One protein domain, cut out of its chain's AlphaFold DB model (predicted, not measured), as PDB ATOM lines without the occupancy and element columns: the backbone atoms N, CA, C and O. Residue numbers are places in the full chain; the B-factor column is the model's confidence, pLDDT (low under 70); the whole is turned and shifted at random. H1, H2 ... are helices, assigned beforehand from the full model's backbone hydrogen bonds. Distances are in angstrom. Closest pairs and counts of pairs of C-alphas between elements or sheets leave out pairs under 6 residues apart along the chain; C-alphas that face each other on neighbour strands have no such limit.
ATOM      1  N   ARG A 199      67.612  81.839 107.937       91.75
ATOM      2  CA  ARG A 199      68.397  81.653 109.166       91.75
ATOM      3  C   ARG A 199      67.794  80.541 110.027       91.75
ATOM      4  O   ARG A 199      66.583  80.329 109.951       91.75
ATOM      5  N   PRO A 200      68.592  79.891 110.895       93.12
ATOM      6  CA  PRO A 200      68.052  78.993 111.910       93.12
ATOM      7  C   PRO A 200      66.948  79.673 112.720       93.12
ATOM      8  O   PRO A 200      67.135  80.787 113.218       93.12
ATOM      9  N   ILE A 201      65.802  79.006 112.862       94.06
ATOM     10  CA  ILE A 201      64.657  79.539 113.605       94.06
ATOM     11  C   ILE A 201      64.909  79.328 115.108       94.06
ATOM     12  O   ILE A 201      65.017  78.182 115.549       94.06
ATOM     13  N   PRO A 202      65.002  80.398 115.926       92.19
ATOM     14  CA  PRO A 202      65.181  80.258 117.369       92.19
ATOM     15  C   PRO A 202      63.979  79.571 118.024       92.19
ATOM     16  O   PRO A 202      62.844  79.791 117.607       92.19
ATOM     17  N   LEU A 203      64.200  78.839 119.118       91.94
ATOM     18  CA  LEU A 203      63.143  78.106 119.829       91.94
ATOM     19  C   LEU A 203      61.952  78.994 120.247       91.94
ATOM     20  O   LEU A 203      60.799  78.617 120.069       91.94
ATOM     21  N   ALA A 204      62.215  80.222 120.704       92.38
ATOM     22  CA  ALA A 204      61.154  81.180 121.022       92.38
ATOM     23  C   ALA A 204      60.330  81.599 119.789       92.38
ATOM     24  O   ALA A 204      59.164  81.955 119.921       92.38
ATOM     25  N   SER A 205      60.921  81.583 118.591       95.75
ATOM     26  CA  SER A 205      60.198  81.814 117.336       95.75
ATOM     27  C   SER A 205      59.397  80.585 116.916       95.75
ATOM     28  O   SER A 205      58.296  80.765 116.415       95.75
ATOM     29  N   VAL A 206      59.908  79.366 117.149       96.31
ATOM     30  CA  VAL A 206      59.178  78.105 116.908       96.31
ATOM     31  C   VAL A 206      57.859  78.104 117.678       96.31
ATOM     32  O   VAL A 206      56.798  77.954 117.082       96.31
ATOM     33  N   GLU A 207      57.915  78.362 118.983       95.69
ATOM     34  CA  GLU A 207      56.725  78.420 119.836       95.69
ATOM     35  C   GLU A 207      55.719  79.487 119.367       95.69
ATOM     36  O   GLU A 207      54.519  79.234 119.245       95.69
ATOM     37  N   ARG A 208      56.203  80.693 119.043       96.75
ATOM     38  CA  ARG A 208      55.354  81.778 118.518       96.75
ATOM     39  C   ARG A 208      54.729  81.416 117.172       96.75
ATOM     40  O   ARG A 208      53.572  81.740 116.935       96.75
ATOM     41  N   GLY A 209      55.481  80.747 116.301       97.69
ATOM     42  CA  GLY A 209      54.984  80.240 115.027       97.69
ATOM     43  C   GLY A 209      53.837  79.262 115.241       97.69
ATOM     44  O   GLY A 209      52.726  79.512 114.784       97.69
ATOM     45  N   LEU A 210      54.072  78.189 115.996       98.00
ATOM     46  CA  LEU A 210      53.074  77.138 116.223       98.00
ATOM     47  C   LEU A 210      51.813  77.668 116.931       98.00
ATOM     48  O   LEU A 210      50.696  77.345 116.523       98.00
ATOM     49  N   SER A 211      51.969  78.556 117.918       96.56
ATOM     50  CA  SER A 211      50.834  79.217 118.588       96.56
ATOM     51  C   SER A 211      50.027  80.143 117.673       96.56
ATOM     52  O   SER A 211      48.857  80.404 117.948       96.56
ATOM     53  N   SER A 212      50.604  80.613 116.562       97.25
ATOM     54  CA  SER A 212      49.888  81.460 115.607       97.25
ATOM     55  C   SER A 212      48.913  80.716 114.696       97.25
ATOM     56  O   SER A 212      48.012  81.346 114.135       97.25
ATOM     57  N   ALA A 213      49.056  79.394 114.559       97.88
ATOM     58  CA  ALA A 213      48.152  78.584 113.753       97.88
ATOM     59  C   ALA A 213      46.736  78.585 114.349       97.88
ATOM     60  O   ALA A 213      46.562  78.496 115.568       97.88
ATOM     61  N   ARG A 214      45.713  78.668 113.496       96.69
ATOM     62  CA  ARG A 214      44.294  78.601 113.897       96.69
ATOM     63  C   ARG A 214      43.591  77.335 113.410       96.69
ATOM     64  O   ARG A 214      42.485  77.055 113.851       96.69
ATOM     65  N   ASP A 215      44.259  76.579 112.552       98.19
ATOM     66  CA  ASP A 215      43.811  75.332 111.951       98.19
ATOM     67  C   ASP A 215      45.019  74.407 111.731       98.19
ATOM     68  O   ASP A 215      46.177  74.842 111.820       98.19
ATOM     69  N   LEU A 216      44.740  73.121 111.499       98.44
ATOM     70  CA  LEU A 216      45.767  72.090 111.338       98.44
ATOM     71  C   LEU A 216      46.612  72.321 110.084       98.44
ATOM     72  O   LEU A 216      47.834  72.258 110.175       98.44
ATOM     73  N   ASP A 217      46.004  72.719 108.965       98.50
ATOM     74  CA  ASP A 217      46.725  73.024 107.722       98.50
ATOM     75  C   ASP A 217      47.816  74.083 107.938       98.50
ATOM     76  O   ASP A 217      48.948  73.975 107.460       98.50
ATOM     77  N   THR A 218      47.495  75.141 108.680       98.38
ATOM     78  CA  THR A 218      48.450  76.192 109.022       98.38
ATOM     79  C   THR A 218      49.509  75.689 109.990       98.38
ATOM     80  O   THR A 218      50.679  76.025 109.807       98.38
ATOM     81  N   LEU A 219      49.137  74.873 110.980       98.62
ATOM     82  CA  LEU A 219      50.096  74.267 111.904       98.62
ATOM     83  C   LEU A 219      51.106  73.388 111.154       98.62
ATOM     84  O   LEU A 219      52.309  73.543 111.359       98.62
ATOM     85  N   HIS A 220      50.639  72.536 110.240       98.75
ATOM     86  CA  HIS A 220      51.481  71.659 109.424       98.75
ATOM     87  C   HIS A 220      52.399  72.441 108.489       98.75
ATOM     88  O   HIS A 220      53.574  72.100 108.375       98.75
ATOM     89  N   ARG A 221      51.919  73.530 107.872       98.44
ATOM     90  CA  ARG A 221      52.779  74.421 107.069       98.44
ATOM     91  C   ARG A 221      53.882  75.064 107.905       98.44
ATOM     92  O   ARG A 221      55.043  75.037 107.511       98.44
ATOM     93  N   ILE A 222      53.535  75.604 109.072       98.44
ATOM     94  CA  ILE A 222      54.513  76.202 109.988       98.44
ATOM     95  C   ILE A 222      55.522  75.147 110.452       98.44
ATOM     96  O   ILE A 222      56.722  75.416 110.490       98.44
ATOM     97  N   TRP A 223      55.060  73.935 110.765       98.12
ATOM     98  CA  TRP A 223      55.939  72.826 111.124       98.12
ATOM     99  C   TRP A 223      56.869  72.424 109.980       98.12
ATOM    100  O   TRP A 223      58.059  72.210 110.208       98.12
ATOM    101  N   HIS A 224      56.366  72.385 108.748       97.88
ATOM    102  CA  HIS A 224      57.185  72.135 107.570       97.88
ATOM    103  C   HIS A 224      58.319  73.164 107.456       97.88
ATOM    104  O   HIS A 224      59.483  72.769 107.356       97.88
ATOM    105  N   ASP A 225      58.020  74.459 107.593       97.56
ATOM    106  CA  ASP A 225      59.035  75.521 107.600       97.56
ATOM    107  C   ASP A 225      60.064  75.331 108.733       97.56
ATOM    108  O   ASP A 225      61.265  75.507 108.530       97.56
ATOM    109  N   ILE A 226      59.619  74.939 109.934       96.00
ATOM    110  CA  ILE A 226      60.507  74.664 111.079       96.00
ATOM    111  C   ILE A 226      61.431  73.478 110.790       96.00
ATOM    112  O   ILE A 226      62.634  73.569 111.040       96.00
ATOM    113  N   SER A 227      60.875  72.380 110.280       93.56
ATOM    114  CA  SER A 227      61.591  71.124 110.030       93.56
ATOM    115  C   SER A 227      62.598  71.219 108.883       93.56
ATOM    116  O   SER A 227      63.612  70.528 108.896       93.56
ATOM    117  N   THR A 228      62.342  72.100 107.915       93.56
ATOM    118  CA  THR A 228      63.224  72.348 106.766       93.56
ATOM    119  C   THR A 228      64.215  73.488 107.015       93.56
ATOM    120  O   THR A 228      65.166  73.655 106.249       93.56
ATOM    121  N   SER A 229      64.031  74.266 108.089       91.81
ATOM    122  CA  SER A 229      64.977  75.313 108.475       91.81
ATOM    123  C   SER A 229      66.316  74.727 108.945       91.81
ATOM    124  O   SER A 229      66.335  73.666 109.578       91.81
ATOM    125  N   PRO A 230      67.447  75.417 108.703       85.81
ATOM    126  CA  PRO A 230      68.737  74.975 109.216       85.81
ATOM    127  C   PRO A 230      68.700  74.812 110.746       85.81
ATOM    128  O   PRO A 230      68.173  75.694 111.439       85.81
ATOM    129  N   PRO A 231      69.262  73.725 111.305       78.19
ATOM    130  CA  PRO A 231      69.316  73.556 112.747       78.19
ATOM    131  C   PRO A 231      70.211  74.643 113.377       78.19
ATOM    132  O   PRO A 231      71.203  75.062 112.775       78.19
ATOM    133  N   PRO A 232      69.904  75.128 114.589       80.19
ATOM    134  CA  PRO A 232      70.783  76.004 115.343       80.19
ATOM    135  C   PRO A 232      72.063  75.252 115.704       80.19
ATOM    136  O   PRO A 232      72.005  74.118 116.169       80.19
ATOM    137  N   VAL A 241      65.192  60.874 122.105       81.69
ATOM    138  CA  VAL A 241      64.549  61.820 123.031       81.69
ATOM    139  C   VAL A 241      63.729  62.836 122.244       81.69
ATOM    140  O   VAL A 241      64.267  63.505 121.364       81.69
ATOM    141  N   LEU A 242      62.454  62.991 122.612       84.38
ATOM    142  CA  LEU A 242      61.576  64.025 122.065       84.38
ATOM    143  C   LEU A 242      62.201  65.406 122.300       84.38
ATOM    144  O   LEU A 242      62.433  65.804 123.448       84.38
ATOM    145  N   ASN A 243      62.475  66.141 121.222       89.25
ATOM    146  CA  ASN A 243      63.083  67.461 121.345       89.25
ATOM    147  C   ASN A 243      62.036  68.538 121.696       89.25
ATOM    148  O   ASN A 243      60.826  68.337 121.584       89.25
ATOM    149  N   VAL A 244      62.496  69.717 122.124       90.94
ATOM    150  CA  VAL A 244      61.597  70.786 122.603       90.94
ATOM    151  C   VAL A 244      60.706  71.346 121.482       90.94
ATOM    152  O   VAL A 244      59.594  71.794 121.752       90.94
ATOM    153  N   ARG A 245      61.145  71.298 120.217       92.94
ATOM    154  CA  ARG A 245      60.325  71.735 119.074       92.94
ATOM    155  C   ARG A 245      59.163  70.778 118.837       92.94
ATOM    156  O   ARG A 245      58.036  71.232 118.671       92.94
ATOM    157  N   GLU A 246      59.432  69.475 118.853       94.25
ATOM    158  CA  GLU A 246      58.400  68.442 118.725       94.25
ATOM    159  C   GLU A 246      57.443  68.465 119.919       94.25
ATOM    160  O   GLU A 246      56.238  68.339 119.735       94.25
ATOM    161  N   MET A 247      57.943  68.716 121.135       94.75
ATOM    162  CA  MET A 247      57.096  68.944 122.310       94.75
ATOM    163  C   MET A 247      56.100  70.094 122.075       94.75
ATOM    164  O   MET A 247      54.913  69.930 122.349       94.75
ATOM    165  N   TYR A 248      56.548  71.236 121.537       96.06
ATOM    166  CA  TYR A 248      55.628  72.327 121.193       96.06
ATOM    167  C   TYR A 248      54.642  71.941 120.088       96.06
ATOM    168  O   TYR A 248      53.485  72.360 120.138       96.06
ATOM    169  N   LEU A 249      55.058  71.133 119.107       97.69
ATOM    170  CA  LEU A 249      54.133  70.611 118.103       97.69
ATOM    171  C   LEU A 249      53.045  69.747 118.755       97.69
ATOM    172  O   LEU A 249      51.871  69.996 118.496       97.69
ATOM    173  N   VAL A 250      53.403  68.813 119.648       97.75
ATOM    174  CA  VAL A 250      52.435  67.996 120.411       97.75
ATOM    175  C   VAL A 250      51.424  68.893 121.126       97.75
ATOM    176  O   VAL A 250      50.219  68.706 120.973       97.75
ATOM    177  N   HIS A 251      51.888  69.916 121.851       97.31
ATOM    178  CA  HIS A 251      51.009  70.864 122.548       97.31
ATOM    179  C   HIS A 251      50.002  71.535 121.613       97.31
ATOM    180  O   HIS A 251      48.815  71.632 121.932       97.31
ATOM    181  N   HIS A 252      50.460  71.998 120.451       97.94
ATOM    182  CA  HIS A 252      49.605  72.721 119.517       97.94
ATOM    183  C   HIS A 252      48.724  71.815 118.647       97.94
ATOM    184  O   HIS A 252      47.656  72.276 118.246       97.94
ATOM    185  N   LEU A 253      49.099  70.550 118.428       98.44
ATOM    186  CA  LEU A 253      48.222  69.526 117.852       98.44
ATOM    187  C   LEU A 253      47.041  69.244 118.784       98.44
ATOM    188  O   LEU A 253      45.894  69.318 118.348       98.44
ATOM    189  N   VAL A 254      47.303  69.038 120.083       97.69
ATOM    190  CA  VAL A 254      46.241  68.869 121.092       97.69
ATOM    191  C   VAL A 254      45.328  70.089 121.137       97.69
ATOM    192  O   VAL A 254      44.109  69.947 121.076       97.69
ATOM    193  N   ARG A 255      45.902  71.300 121.177       96.94
ATOM    194  CA  ARG A 255      45.133  72.557 121.163       96.94
ATOM    195  C   ARG A 255      44.169  72.649 119.976       96.94
ATOM    196  O   ARG A 255      43.096  73.221 120.122       96.94
ATOM    197  N   LEU A 256      44.553  72.119 118.816       97.75
ATOM    198  CA  LEU A 256      43.744  72.132 117.595       97.75
ATOM    199  C   LEU A 256      42.916  70.849 117.394       97.75
ATOM    200  O   LEU A 256      42.325  70.670 116.334       97.75
ATOM    201  N   GLY A 257      42.848  69.971 118.399       97.12
ATOM    202  CA  GLY A 257      42.013  68.769 118.384       97.12
ATOM    203  C   GLY A 257      42.600  67.563 117.643       97.12
ATOM    204  O   GLY A 257      41.922  66.545 117.534       97.12
ATOM    205  N   ALA A 258      43.849  67.620 117.172       97.69
ATOM    206  CA  ALA A 258      44.533  66.500 116.514       97.69
ATOM    207  C   ALA A 258      45.181  65.550 117.538       97.69
ATOM    208  O   ALA A 258      46.400  65.381 117.578       97.69
ATOM    209  N   LEU A 259      44.356  64.949 118.403       96.38
ATOM    210  CA  LEU A 259      44.821  64.084 119.495       96.38
ATOM    211  C   LEU A 259      45.572  62.845 118.995       96.38
ATOM    212  O   LEU A 259      46.587  62.482 119.584       96.38
ATOM    213  N   ASP A 260      45.110  62.227 117.909       96.94
ATOM    214  CA  ASP A 260      45.731  61.014 117.366       96.94
ATOM    215  C   ASP A 260      47.137  61.298 116.827       96.94
ATOM    216  O   ASP A 260      48.082  60.594 117.172       96.94
ATOM    217  N   GLU A 261      47.305  62.386 116.070       97.75
ATOM    218  CA  GLU A 261      48.614  62.821 115.565       97.75
ATOM    219  C   GLU A 261      49.556  63.217 116.713       97.75
ATOM    220  O   GLU A 261      50.740  62.874 116.715       97.75
ATOM    221  N   ALA A 262      49.026  63.902 117.731       97.25
ATOM    222  CA  ALA A 262      49.795  64.279 118.910       97.25
ATOM    223  C   ALA A 262      50.292  63.049 119.693       97.25
ATOM    224  O   ALA A 262      51.445  63.031 120.132       97.25
ATOM    225  N   ARG A 263      49.447  62.018 119.845       95.50
ATOM    226  CA  ARG A 263      49.816  60.733 120.465       95.50
ATOM    227  C   ARG A 263      50.837  59.985 119.627       95.50
ATOM    228  O   ARG A 263      51.872  59.604 120.159       95.50
ATOM    229  N   GLU A 264      50.605  59.868 118.321       95.75
ATOM    230  CA  GLU A 264      51.537  59.208 117.405       95.75
ATOM    231  C   GLU A 264      52.936  59.833 117.482       95.75
ATOM    232  O   GLU A 264      53.944  59.127 117.502       95.75
ATOM    233  N   LEU A 265      53.022  61.164 117.569       95.00
ATOM    234  CA  LEU A 265      54.293  61.858 117.747       95.00
ATOM    235  C   LEU A 265      54.915  61.599 119.130       95.00
ATOM    236  O   LEU A 265      56.116  61.347 119.221       95.00
ATOM    237  N   ALA A 266      54.124  61.648 120.203       92.94
ATOM    238  CA  ALA A 266      54.612  61.456 121.569       92.94
ATOM    239  C   ALA A 266      55.022  60.002 121.884       92.94
ATOM    240  O   ALA A 266      55.920  59.784 122.702       92.94
ATOM    241  N   ASP A 267      54.392  59.012 121.249       92.50
ATOM    242  CA  ASP A 267      54.641  57.576 121.444       92.50
ATOM    243  C   ASP A 267      55.898  57.071 120.716       92.50
ATOM    244  O   ASP A 267      56.401  55.991 121.027       92.50
ATOM    245  N   LYS A 268      56.481  57.874 119.814       92.25
ATOM    246  CA  LYS A 268      57.789  57.591 119.180       92.25
ATOM    247  C   LYS A 268      58.958  57.614 120.170       92.25
ATOM    248  O   LYS A 268      60.052  57.156 119.840       92.25
ATOM    249  N   TYR A 269      58.744  58.152 121.369       90.06
ATOM    250  CA  TYR A 269      59.777  58.399 122.364       90.06
ATOM    251  C   TYR A 269      59.376  57.835 123.735       90.06
ATOM    252  O   TYR A 269      58.183  57.678 124.013       90.06
ATOM    253  N   PRO A 270      60.349  57.578 124.634       89.69
ATOM    254  CA  PRO A 270      60.053  57.295 126.034       89.69
ATOM    255  C   PRO A 270      59.165  58.379 126.661       89.69
ATOM    256  O   PRO A 270      59.163  59.528 126.210       89.69
ATOM    257  N   TYR A 271      58.439  58.024 127.726       87.50
ATOM    258  CA  TYR A 271      57.501  58.932 128.391       87.50
ATOM    259  C   TYR A 271      58.162  60.280 128.732       87.50
ATOM    260  O   TYR A 271      59.095  60.344 129.531       87.50
ATOM    261  N   ASN A 272      57.660  61.360 128.126       87.62
ATOM    262  CA  ASN A 272      58.133  62.727 128.329       87.62
ATOM    263  C   ASN A 272      57.019  63.545 128.981       87.62
ATOM    264  O   ASN A 272      56.013  63.867 128.342       87.62
ATOM    265  N   GLY A 273      57.198  63.898 130.251       86.25
ATOM    266  CA  GLY A 273      56.178  64.569 131.044       86.25
ATOM    267  C   GLY A 273      55.863  65.977 130.553       86.25
ATOM    268  O   GLY A 273      54.737  66.444 130.719       86.25
ATOM    269  N   ASN A 274      56.818  66.643 129.897       86.88
ATOM    270  CA  ASN A 274      56.600  67.972 129.329       86.88
ATOM    271  C   ASN A 274      55.714  67.941 128.082       86.88
ATOM    272  O   ASN A 274      55.009  68.914 127.848       86.88
ATOM    273  N   ALA A 275      55.705  66.851 127.313       89.69
ATOM    274  CA  ALA A 275      54.819  66.687 126.160       89.69
ATOM    275  C   ALA A 275      53.500  66.000 126.516       89.69
ATOM    276  O   ALA A 275      52.457  66.379 125.997       89.69
ATOM    277  N   ARG A 276      53.528  65.005 127.405       90.00
ATOM    278  CA  ARG A 276      52.365  64.146 127.653       90.00
ATOM    279  C   ARG A 276      51.316  64.751 128.568       90.00
ATOM    280  O   ARG A 276      50.163  64.372 128.452       90.00
ATOM    281  N   TRP A 277      51.646  65.738 129.403       92.12
ATOM    282  CA  TRP A 277      50.652  66.340 130.306       92.12
ATOM    283  C   TRP A 277      49.427  66.932 129.587       92.12
ATOM    284  O   TRP A 277      48.385  67.055 130.209       92.12
ATOM    285  N   VAL A 278      49.522  67.289 128.300       93.31
ATOM    286  CA  VAL A 278      48.365  67.754 127.510       93.31
ATOM    287  C   VAL A 278      47.520  66.615 126.925       93.31
ATOM    288  O   VAL A 278      46.407  66.859 126.476       93.31
ATOM    289  N   LEU A 279      48.052  65.390 126.881       90.56
ATOM    290  CA  LEU A 279      47.404  64.206 126.302       90.56
ATOM    291  C   LEU A 279      46.635  63.383 127.337       90.56
ATOM    292  O   LEU A 279      45.711  62.654 126.971       90.56
ATOM    293  N   GLU A 280      47.045  63.473 128.600       81.12
ATOM    294  CA  GLU A 280      46.459  62.707 129.693       81.12
ATOM    295  C   GLU A 280      45.219  63.417 130.251       81.12
ATOM    296  O   GLU A 280      45.254  64.604 130.576       81.12
ATOM    297  N   THR A 281      44.122  62.679 130.413       68.88
ATOM    298  CA  THR A 281      42.935  63.142 131.155       68.88
ATOM    299  C   THR A 281      42.981  62.736 132.626       68.88
ATOM    300  O   THR A 281      42.298  63.329 133.457       68.88
ATOM    301  N   GLU A 282      43.796  61.735 132.954       68.00
ATOM    302  CA  GLU A 282      43.924  61.154 134.286       68.00
ATOM    303  C   GLU A 282      45.368  61.236 134.777       68.00
ATOM    304  O   GLU A 282      46.309  61.476 134.018       68.00
ATOM    305  N   TRP A 283      45.556  61.103 136.087       67.19
ATOM    306  CA  TRP A 283      46.884  61.213 136.674       67.19
ATOM    307  C   TRP A 283      47.655  59.929 136.379       67.19
ATOM    308  O   TRP A 283      47.214  58.869 136.817       67.19
ATOM    309  N   PRO A 284      48.817  59.990 135.708       65.12
ATOM    310  CA  PRO A 284      49.594  58.784 135.490       65.12
ATOM    311  C   PRO A 284      50.030  58.197 136.843       65.12
ATOM    312  O   PRO A 284      50.622  58.894 137.676       65.12
ATOM    313  N   GLU A 285      49.710  56.919 137.064       64.06
ATOM    314  CA  GLU A 285      49.984  56.199 138.318       64.06
ATOM    315  C   GLU A 285      51.454  55.761 138.449       64.06
ATOM    316  O   GLU A 285      51.929  55.425 139.540       64.06
ATOM    317  N   GLU A 286      52.203  55.793 137.345       74.00
ATOM    318  CA  GLU A 286      53.597  55.365 137.296       74.00
ATOM    319  C   GLU A 286      54.557  56.298 138.055       74.00
ATOM    320  O   GLU A 286      54.365  57.511 138.211       74.00
ATOM    321  N   LYS A 287      55.642  55.701 138.559       68.06
ATOM    322  CA  LYS A 287      56.672  56.388 139.344       68.06
ATOM    323  C   LYS A 287      57.830  56.805 138.438       68.06
ATOM    324  O   LYS A 287      58.418  55.982 137.751       68.06
ATOM    325  N   GLY A 288      58.200  58.083 138.485       80.81
ATOM    326  CA  GLY A 288      59.343  58.636 137.756       80.81
ATOM    327  C   GLY A 288      59.292  60.161 137.707       80.81
ATOM    328  O   GLY A 288      58.236  60.759 137.923       80.81
ATOM    329  N   GLN A 289      60.431  60.805 137.446       84.50
ATOM    330  CA  GLN A 289      60.515  62.270 137.418       84.50
ATOM    331  C   GLN A 289      59.605  62.875 136.335       84.50
ATOM    332  O   GLN A 289      58.914  63.858 136.594       84.50
ATOM    333  N   GLU A 290      59.531  62.244 135.163       85.81
ATOM    334  CA  GLU A 290      58.662  62.673 134.061       85.81
ATOM    335  C   GLU A 290      57.171  62.602 134.436       85.81
ATOM    336  O   GLU A 290      56.425  63.549 134.202       85.81
ATOM    337  N   TYR A 291      56.741  61.547 135.132       86.44
ATOM    338  CA  TYR A 291      55.371  61.421 135.644       86.44
ATOM    339  C   TYR A 291      55.040  62.448 136.735       86.44
ATOM    340  O   TYR A 291      53.907  62.918 136.846       86.44
ATOM    341  N   VAL A 292      56.014  62.823 137.573       85.88
ATOM    342  CA  VAL A 292      55.852  63.929 138.534       85.88
ATOM    343  C   VAL A 292      55.653  65.250 137.794       85.88
ATOM    344  O   VAL A 292      54.711  65.978 138.110       85.88
ATOM    345  N   HIS A 293      56.489  65.548 136.796       84.19
ATOM    346  CA  HIS A 293      56.363  66.768 135.990       84.19
ATOM    347  C   HIS A 293      55.011  66.850 135.282       84.19
ATOM    348  O   HIS A 293      54.354  67.890 135.358       84.19
ATOM    349  N   ALA A 294      54.560  65.746 134.678       88.50
ATOM    350  CA  ALA A 294      53.260  65.684 134.022       88.50
ATOM    351  C   ALA A 294      52.113  66.002 134.993       88.50
ATOM    352  O   ALA A 294      51.309  66.894 134.730       88.50
ATOM    353  N   ARG A 295      52.089  65.353 136.168       87.75
ATOM    354  CA  ARG A 295      51.078  65.601 137.212       87.75
ATOM    355  C   ARG A 295      51.087  67.041 137.720       87.75
ATOM    356  O   ARG A 295      50.026  67.624 137.940       87.75
ATOM    357  N   LEU A 296      52.267  67.638 137.903       87.94
ATOM    358  CA  LEU A 296      52.377  69.036 138.327       87.94
ATOM    359  C   LEU A 296      51.816  69.996 137.273       87.94
ATOM    360  O   LEU A 296      51.107  70.937 137.633       87.94
ATOM    361  N   ASN A 297      52.106  69.766 135.991       90.31
ATOM    362  CA  ASN A 297      51.578  70.596 134.909       90.31
ATOM    363  C   ASN A 297      50.073  70.397 134.711       90.31
ATOM    364  O   ASN A 297      49.373  71.398 134.611       90.31
ATOM    365  N   LEU A 298      49.564  69.164 134.787       91.06
ATOM    366  CA  LEU A 298      48.124  68.874 134.811       91.06
ATOM    367  C   LEU A 298      47.413  69.626 135.940       91.06
ATOM    368  O   LEU A 298      46.417  70.304 135.706       91.06
ATOM    369  N   ARG A 299      47.956  69.583 137.163       90.56
ATOM    370  CA  ARG A 299      47.388  70.318 138.302       90.56
ATOM    371  C   ARG A 299      47.380  71.829 138.068       90.56
ATOM    372  O   ARG A 299      46.393  72.491 138.373       90.56
ATOM    373  N   ARG A 300      48.480  72.390 137.554       91.56
ATOM    374  CA  ARG A 300      48.569  73.824 137.228       91.56
ATOM    375  C   ARG A 300      47.576  74.207 136.133       91.56
ATOM    376  O   ARG A 300      46.931  75.240 136.263       91.56
ATOM    377  N   ALA A 301      47.453  73.384 135.095       93.06
ATOM    378  CA  ALA A 301      46.498  73.567 134.013       93.06
ATOM    379  C   ALA A 301      45.060  73.549 134.538       93.06
ATOM    380  O   ALA A 301      44.324  74.483 134.247       93.06
ATOM    381  N   GLY A 302      44.707  72.572 135.384       92.19
ATOM    382  CA  GLY A 302      43.401  72.499 136.043       92.19
ATOM    383  C   GLY A 302      43.070  73.780 136.804       92.19
ATOM    384  O   GLY A 302      42.061  74.408 136.517       92.19
ATOM    385  N   ILE A 303      43.986  74.260 137.657       91.50
ATOM    386  CA  ILE A 303      43.804  75.542 138.358       91.50
ATOM    387  C   ILE A 303      43.572  76.678 137.355       91.50
ATOM    388  O   ILE A 303      42.666  77.475 137.539       91.50
ATOM    389  N   LEU A 304      44.379  76.803 136.303       92.75
ATOM    390  CA  LEU A 304      44.228  77.897 135.338       92.75
ATOM    391  C   LEU A 304      42.892  77.830 134.573       92.75
ATOM    392  O   LEU A 304      42.278  78.876 134.363       92.75
ATOM    393  N   ILE A 305      42.438  76.628 134.212       94.31
ATOM    394  CA  ILE A 305      41.157  76.376 133.533       94.31
ATOM    395  C   ILE A 305      39.978  76.693 134.453       94.31
ATOM    396  O   ILE A 305      39.068  77.406 134.037       94.31
ATOM    397  N   ASP A 306      40.036  76.272 135.719       93.50
ATOM    398  CA  ASP A 306      39.021  76.574 136.741       93.50
ATOM    399  C   ASP A 306      38.859  78.084 136.990       93.50
ATOM    400  O   ASP A 306      37.881  78.524 137.587       93.50
ATOM    401  N   ASN A 307      39.832  78.887 136.548       90.81
ATOM    402  CA  ASN A 307      39.840  80.343 136.639       90.81
ATOM    403  C   ASN A 307      39.493  81.038 135.293       90.81
ATOM    404  O   ASN A 307      39.728  82.242 135.140       90.81
ATOM    405  N   GLY A 308      38.970  80.289 134.316       93.50
ATOM    406  CA  GLY A 308      38.415  80.801 133.055       93.50
ATOM    407  C   GLY A 308      39.341  80.731 131.839       93.50
ATOM    408  O   GLY A 308      38.939  81.119 130.739       93.50
ATOM    409  N   LEU A 309      40.582  80.248 131.995       95.25
ATOM    410  CA  LEU A 309      41.535  80.181 130.883       95.25
ATOM    411  C   LEU A 309      41.299  78.970 129.982       95.25
ATOM    412  O   LEU A 309      41.131  77.847 130.444       95.25
ATOM    413  N   ASP A 310      41.392  79.190 128.673       95.44
ATOM    414  CA  ASP A 310      41.415  78.100 127.702       95.44
ATOM    415  C   ASP A 310      42.804  77.461 127.559       95.44
ATOM    416  O   ASP A 310      43.820  77.965 128.049       95.44
ATOM    417  N   LEU A 311      42.860  76.336 126.842       95.38
ATOM    418  CA  LEU A 311      44.096  75.585 126.648       95.38
ATOM    419  C   LEU A 311      45.198  76.416 125.964       95.38
ATOM    420  O   LEU A 311      46.364  76.266 126.309       95.38
ATOM    421  N   GLU A 312      44.865  77.321 125.038       96.25
ATOM    422  CA  GLU A 312      45.862  78.195 124.399       96.25
ATOM    423  C   GLU A 312      46.534  79.127 125.415       96.25
ATOM    424  O   GLU A 312      47.761  79.246 125.438       96.25
ATOM    425  N   ALA A 313      45.740  79.743 126.294       96.25
ATOM    426  CA  ALA A 313      46.235  80.569 127.387       96.25
ATOM    427  C   ALA A 313      47.060  79.752 128.395       96.25
ATOM    428  O   ALA A 313      48.122  80.207 128.832       96.25
ATOM    429  N   VAL A 314      46.621  78.536 128.738       96.06
ATOM    430  CA  VAL A 314      47.369  77.638 129.632       96.06
ATOM    431  C   VAL A 314      48.725  77.266 129.041       96.06
ATOM    432  O   VAL A 314      49.738  77.406 129.728       96.06
ATOM    433  N   LEU A 315      48.773  76.854 127.771       95.88
ATOM    434  CA  LEU A 315      50.024  76.536 127.077       95.88
ATOM    435  C   LEU A 315      50.991  77.723 127.105       95.88
ATOM    436  O   LEU A 315      52.163  77.559 127.447       95.88
ATOM    437  N   TYR A 316      50.493  78.933 126.841       95.38
ATOM    438  CA  TYR A 316      51.304  80.145 126.933       95.38
ATOM    439  C   TYR A 316      51.835  80.401 128.351       95.38
ATOM    440  O   TYR A 316      52.981  80.813 128.510       95.38
ATOM    441  N   ILE A 317      51.034  80.193 129.400       94.44
ATOM    442  CA  ILE A 317      51.460  80.421 130.792       94.44
ATOM    443  C   ILE A 317      52.502  79.390 131.241       94.44
ATOM    444  O   ILE A 317      53.448  79.750 131.947       94.44
ATOM    445  N   LEU A 318      52.333  78.125 130.847       93.12
ATOM    446  CA  LEU A 318      53.206  77.016 131.246       93.12
ATOM    447  C   LEU A 318      54.466  76.882 130.379       93.12
ATOM    448  O   LEU A 318      55.386  76.153 130.749       93.12
ATOM    449  N   SER A 319      54.532  77.592 129.256       91.88
ATOM    450  CA  SER A 319      55.681  77.576 128.355       91.88
ATOM    451  C   SER A 319      56.981  78.079 128.997       91.88
ATOM    452  O   SER A 319      56.996  79.030 129.783       91.88
ATOM    453  N   LEU A 320      58.107  77.502 128.561       87.88
ATOM    454  CA  LEU A 320      59.471  77.875 128.948       87.88
ATOM    455  C   LEU A 320      59.799  79.351 128.678       87.88
ATOM    456  O   LEU A 320      60.577  79.956 129.418       87.88
ATOM    457  N   HIS A 321      59.245  79.939 127.613       88.81
ATOM    458  CA  HIS A 321      59.507  81.335 127.246       88.81
ATOM    459  C   HIS A 321      58.457  82.312 127.790       88.81
ATOM    460  O   HIS A 321      58.532  83.520 127.522       88.81
ATOM    461  N   SER A 322      57.513  81.812 128.587       90.50
ATOM    462  CA  SER A 322      56.485  82.621 129.220       90.50
ATOM    463  C   SER A 322      57.070  83.567 130.271       90.50
ATOM    464  O   SER A 322      57.880  83.144 131.103       90.50
ATOM    465  N   PRO A 323      56.615  84.833 130.348       87.56
ATOM    466  CA  PRO A 323      56.938  85.695 131.484       87.56
ATOM    467  C   PRO A 323      56.370  85.157 132.810       87.56
ATOM    468  O   PRO A 323      56.799  85.604 133.874       87.56
ATOM    469  N   PHE A 324      55.431  84.204 132.767       87.00
ATOM    470  CA  PHE A 324      54.836  83.579 133.947       87.00
ATOM    471  C   PHE A 324      55.606  82.355 134.455       87.00
ATOM    472  O   PHE A 324      55.402  81.963 135.604       87.00
ATOM    473  N   PHE A 325      56.516  81.791 133.652       83.12
ATOM    474  CA  PHE A 325      57.148  80.494 133.906       83.12
ATOM    475  C   PHE A 325      57.749  80.380 135.315       83.12
ATOM    476  O   PHE A 325      57.423  79.470 136.072       83.12
ATOM    477  N   GLN A 326      58.565  81.357 135.724       76.44
ATOM    478  CA  GLN A 326      59.201  81.344 137.049       76.44
ATOM    479  C   GLN A 326      58.175  81.409 138.187       76.44
ATOM    480  O   GLN A 326      58.280  80.650 139.148       76.44
ATOM    481  N   ALA A 327      57.151  82.258 138.053       73.81
ATOM    482  CA  ALA A 327      56.103  82.390 139.060       73.81
ATOM    483  C   ALA A 327      55.279  81.099 139.202       73.81
ATOM    484  O   ALA A 327      54.975  80.685 140.315       73.81
ATOM    485  N   VAL A 328      54.965  80.439 138.085       75.75
ATOM    486  CA  VAL A 328      54.233  79.163 138.049       75.75
ATOM    487  C   VAL A 328      55.035  78.019 138.671       75.75
ATOM    488  O   VAL A 328      54.474  77.139 139.328       75.75
ATOM    489  N   LEU A 329      56.357  78.027 138.491       71.19
ATOM    490  CA  LEU A 329      57.242  77.052 139.120       71.19
ATOM    491  C   LEU A 329      57.496  77.326 140.611       71.19
ATOM    492  O   LEU A 329      58.175  76.531 141.254       71.19
ATOM    493  N   GLY A 330      56.982  78.428 141.168       63.31
ATOM    494  CA  GLY A 330      57.326  78.866 142.524       63.31
ATOM    495  C   GLY A 330      58.796  79.286 142.660       63.31
ATOM    496  O   GLY A 330      59.307  79.411 143.771       63.31
ATOM    497  N   LEU A 331      59.487  79.506 141.539       55.03
ATOM    498  CA  LEU A 331      60.873  79.945 141.509       55.03
ATOM    499  C   LEU A 331      60.923  81.466 141.668       55.03
ATOM    500  O   LEU A 331      60.172  82.210 141.029       55.03
ATOM    501  N   ARG A 332      61.842  81.956 142.509       45.62
ATOM    502  CA  ARG A 332      62.120  83.395 142.583       45.62
ATOM    503  C   ARG A 332      62.623  83.869 141.212       45.62
ATOM    504  O   ARG A 332      63.486  83.207 140.636       45.62
ATOM    505  N   PRO A 333      62.125  84.999 140.687       43.06
ATOM    506  CA  PRO A 333      62.616  85.497 139.420       43.06
ATOM    507  C   PRO A 333      64.127  85.760 139.432       43.06
ATOM    508  O   PRO A 333      64.635  86.331 140.392       43.06
ATOM    509  N   ASN A 334      64.848  85.383 138.370       34.81
ATOM    510  CA  ASN A 334      66.325  85.422 138.343       34.81
ATOM    511  C   ASN A 334      66.932  86.825 138.556       34.81
ATOM    512  O   ASN A 334      68.079  86.928 138.972       34.81
TER     513      ASN A 334
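Overview. This is residues 199 to 232 and 241 to 334 of the 378 residues of an uncharacterized protein of Exidia glandulosa HHB12029 (UniProt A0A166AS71). The longest helix, H6, lines one side of a compact, rounded body; the short H5 and H7 bridge it to H3 near the middle, and beyond H3 stand H1 and H2, which with H3 make an up-and-down bundle, each helix running against the one before. H4 packs on H3, and the short H8 on H7. The printed part has 128 residues with eight named helices, H1 to H8 in chain order, and no named strand: all helix, with a radius of gyration of the C-alphas of 14.5 A and spans of 37 by 33 by 28 A.

Along the chain. Find C-alpha 289 at (60.515, 62.270, 137.418); from there H6, residues 289 to 306, runs 25.8 A to C-alpha 306 at (39.021, 76.574, 136.741). Before it come H5, 273 to 276, H4, 259 to 267, H3, 244 to 255, 16.6 A long, H2, 216 to 228, 18.0 A, and H1, 203 to 212, 14.3 A. After it come H7, 311 to 318, and H8, 325 to 328.

Arrangement. Look at Gly 273 and Ala 294, the closest C-alphas, 4.3 A apart, where H5 touches residues 290 to 297 of H6 alone. H7 touches residues 297 to 305 of H6 alone, at a steep tilt of 56 degrees, closest at Ala 301 and Val 314, C-alphas 6.0 A apart. H3, apart from H6, is the hub, touching five helices; among them H4 forms a hairpin with it, C-alphas of Val 250 and Ala 262 4.8 A apart. The O i to N i+4 pairs of H1, H2, H3, H4, H6 and H7 are each within hydrogen-bond range; H5 and H8 are too short for one.

Size, cuts and confidence. The farthest C-alphas, of Arg 199 and Glu 285, are 42.9 A apart. Residues 233 to 240 are not printed, a gap of 17.3 A between C-alphas 232 and 241. The link from H5 to H6 is long. Confidence is under 70 at residues 281 to 285, 287 and 330 to 334.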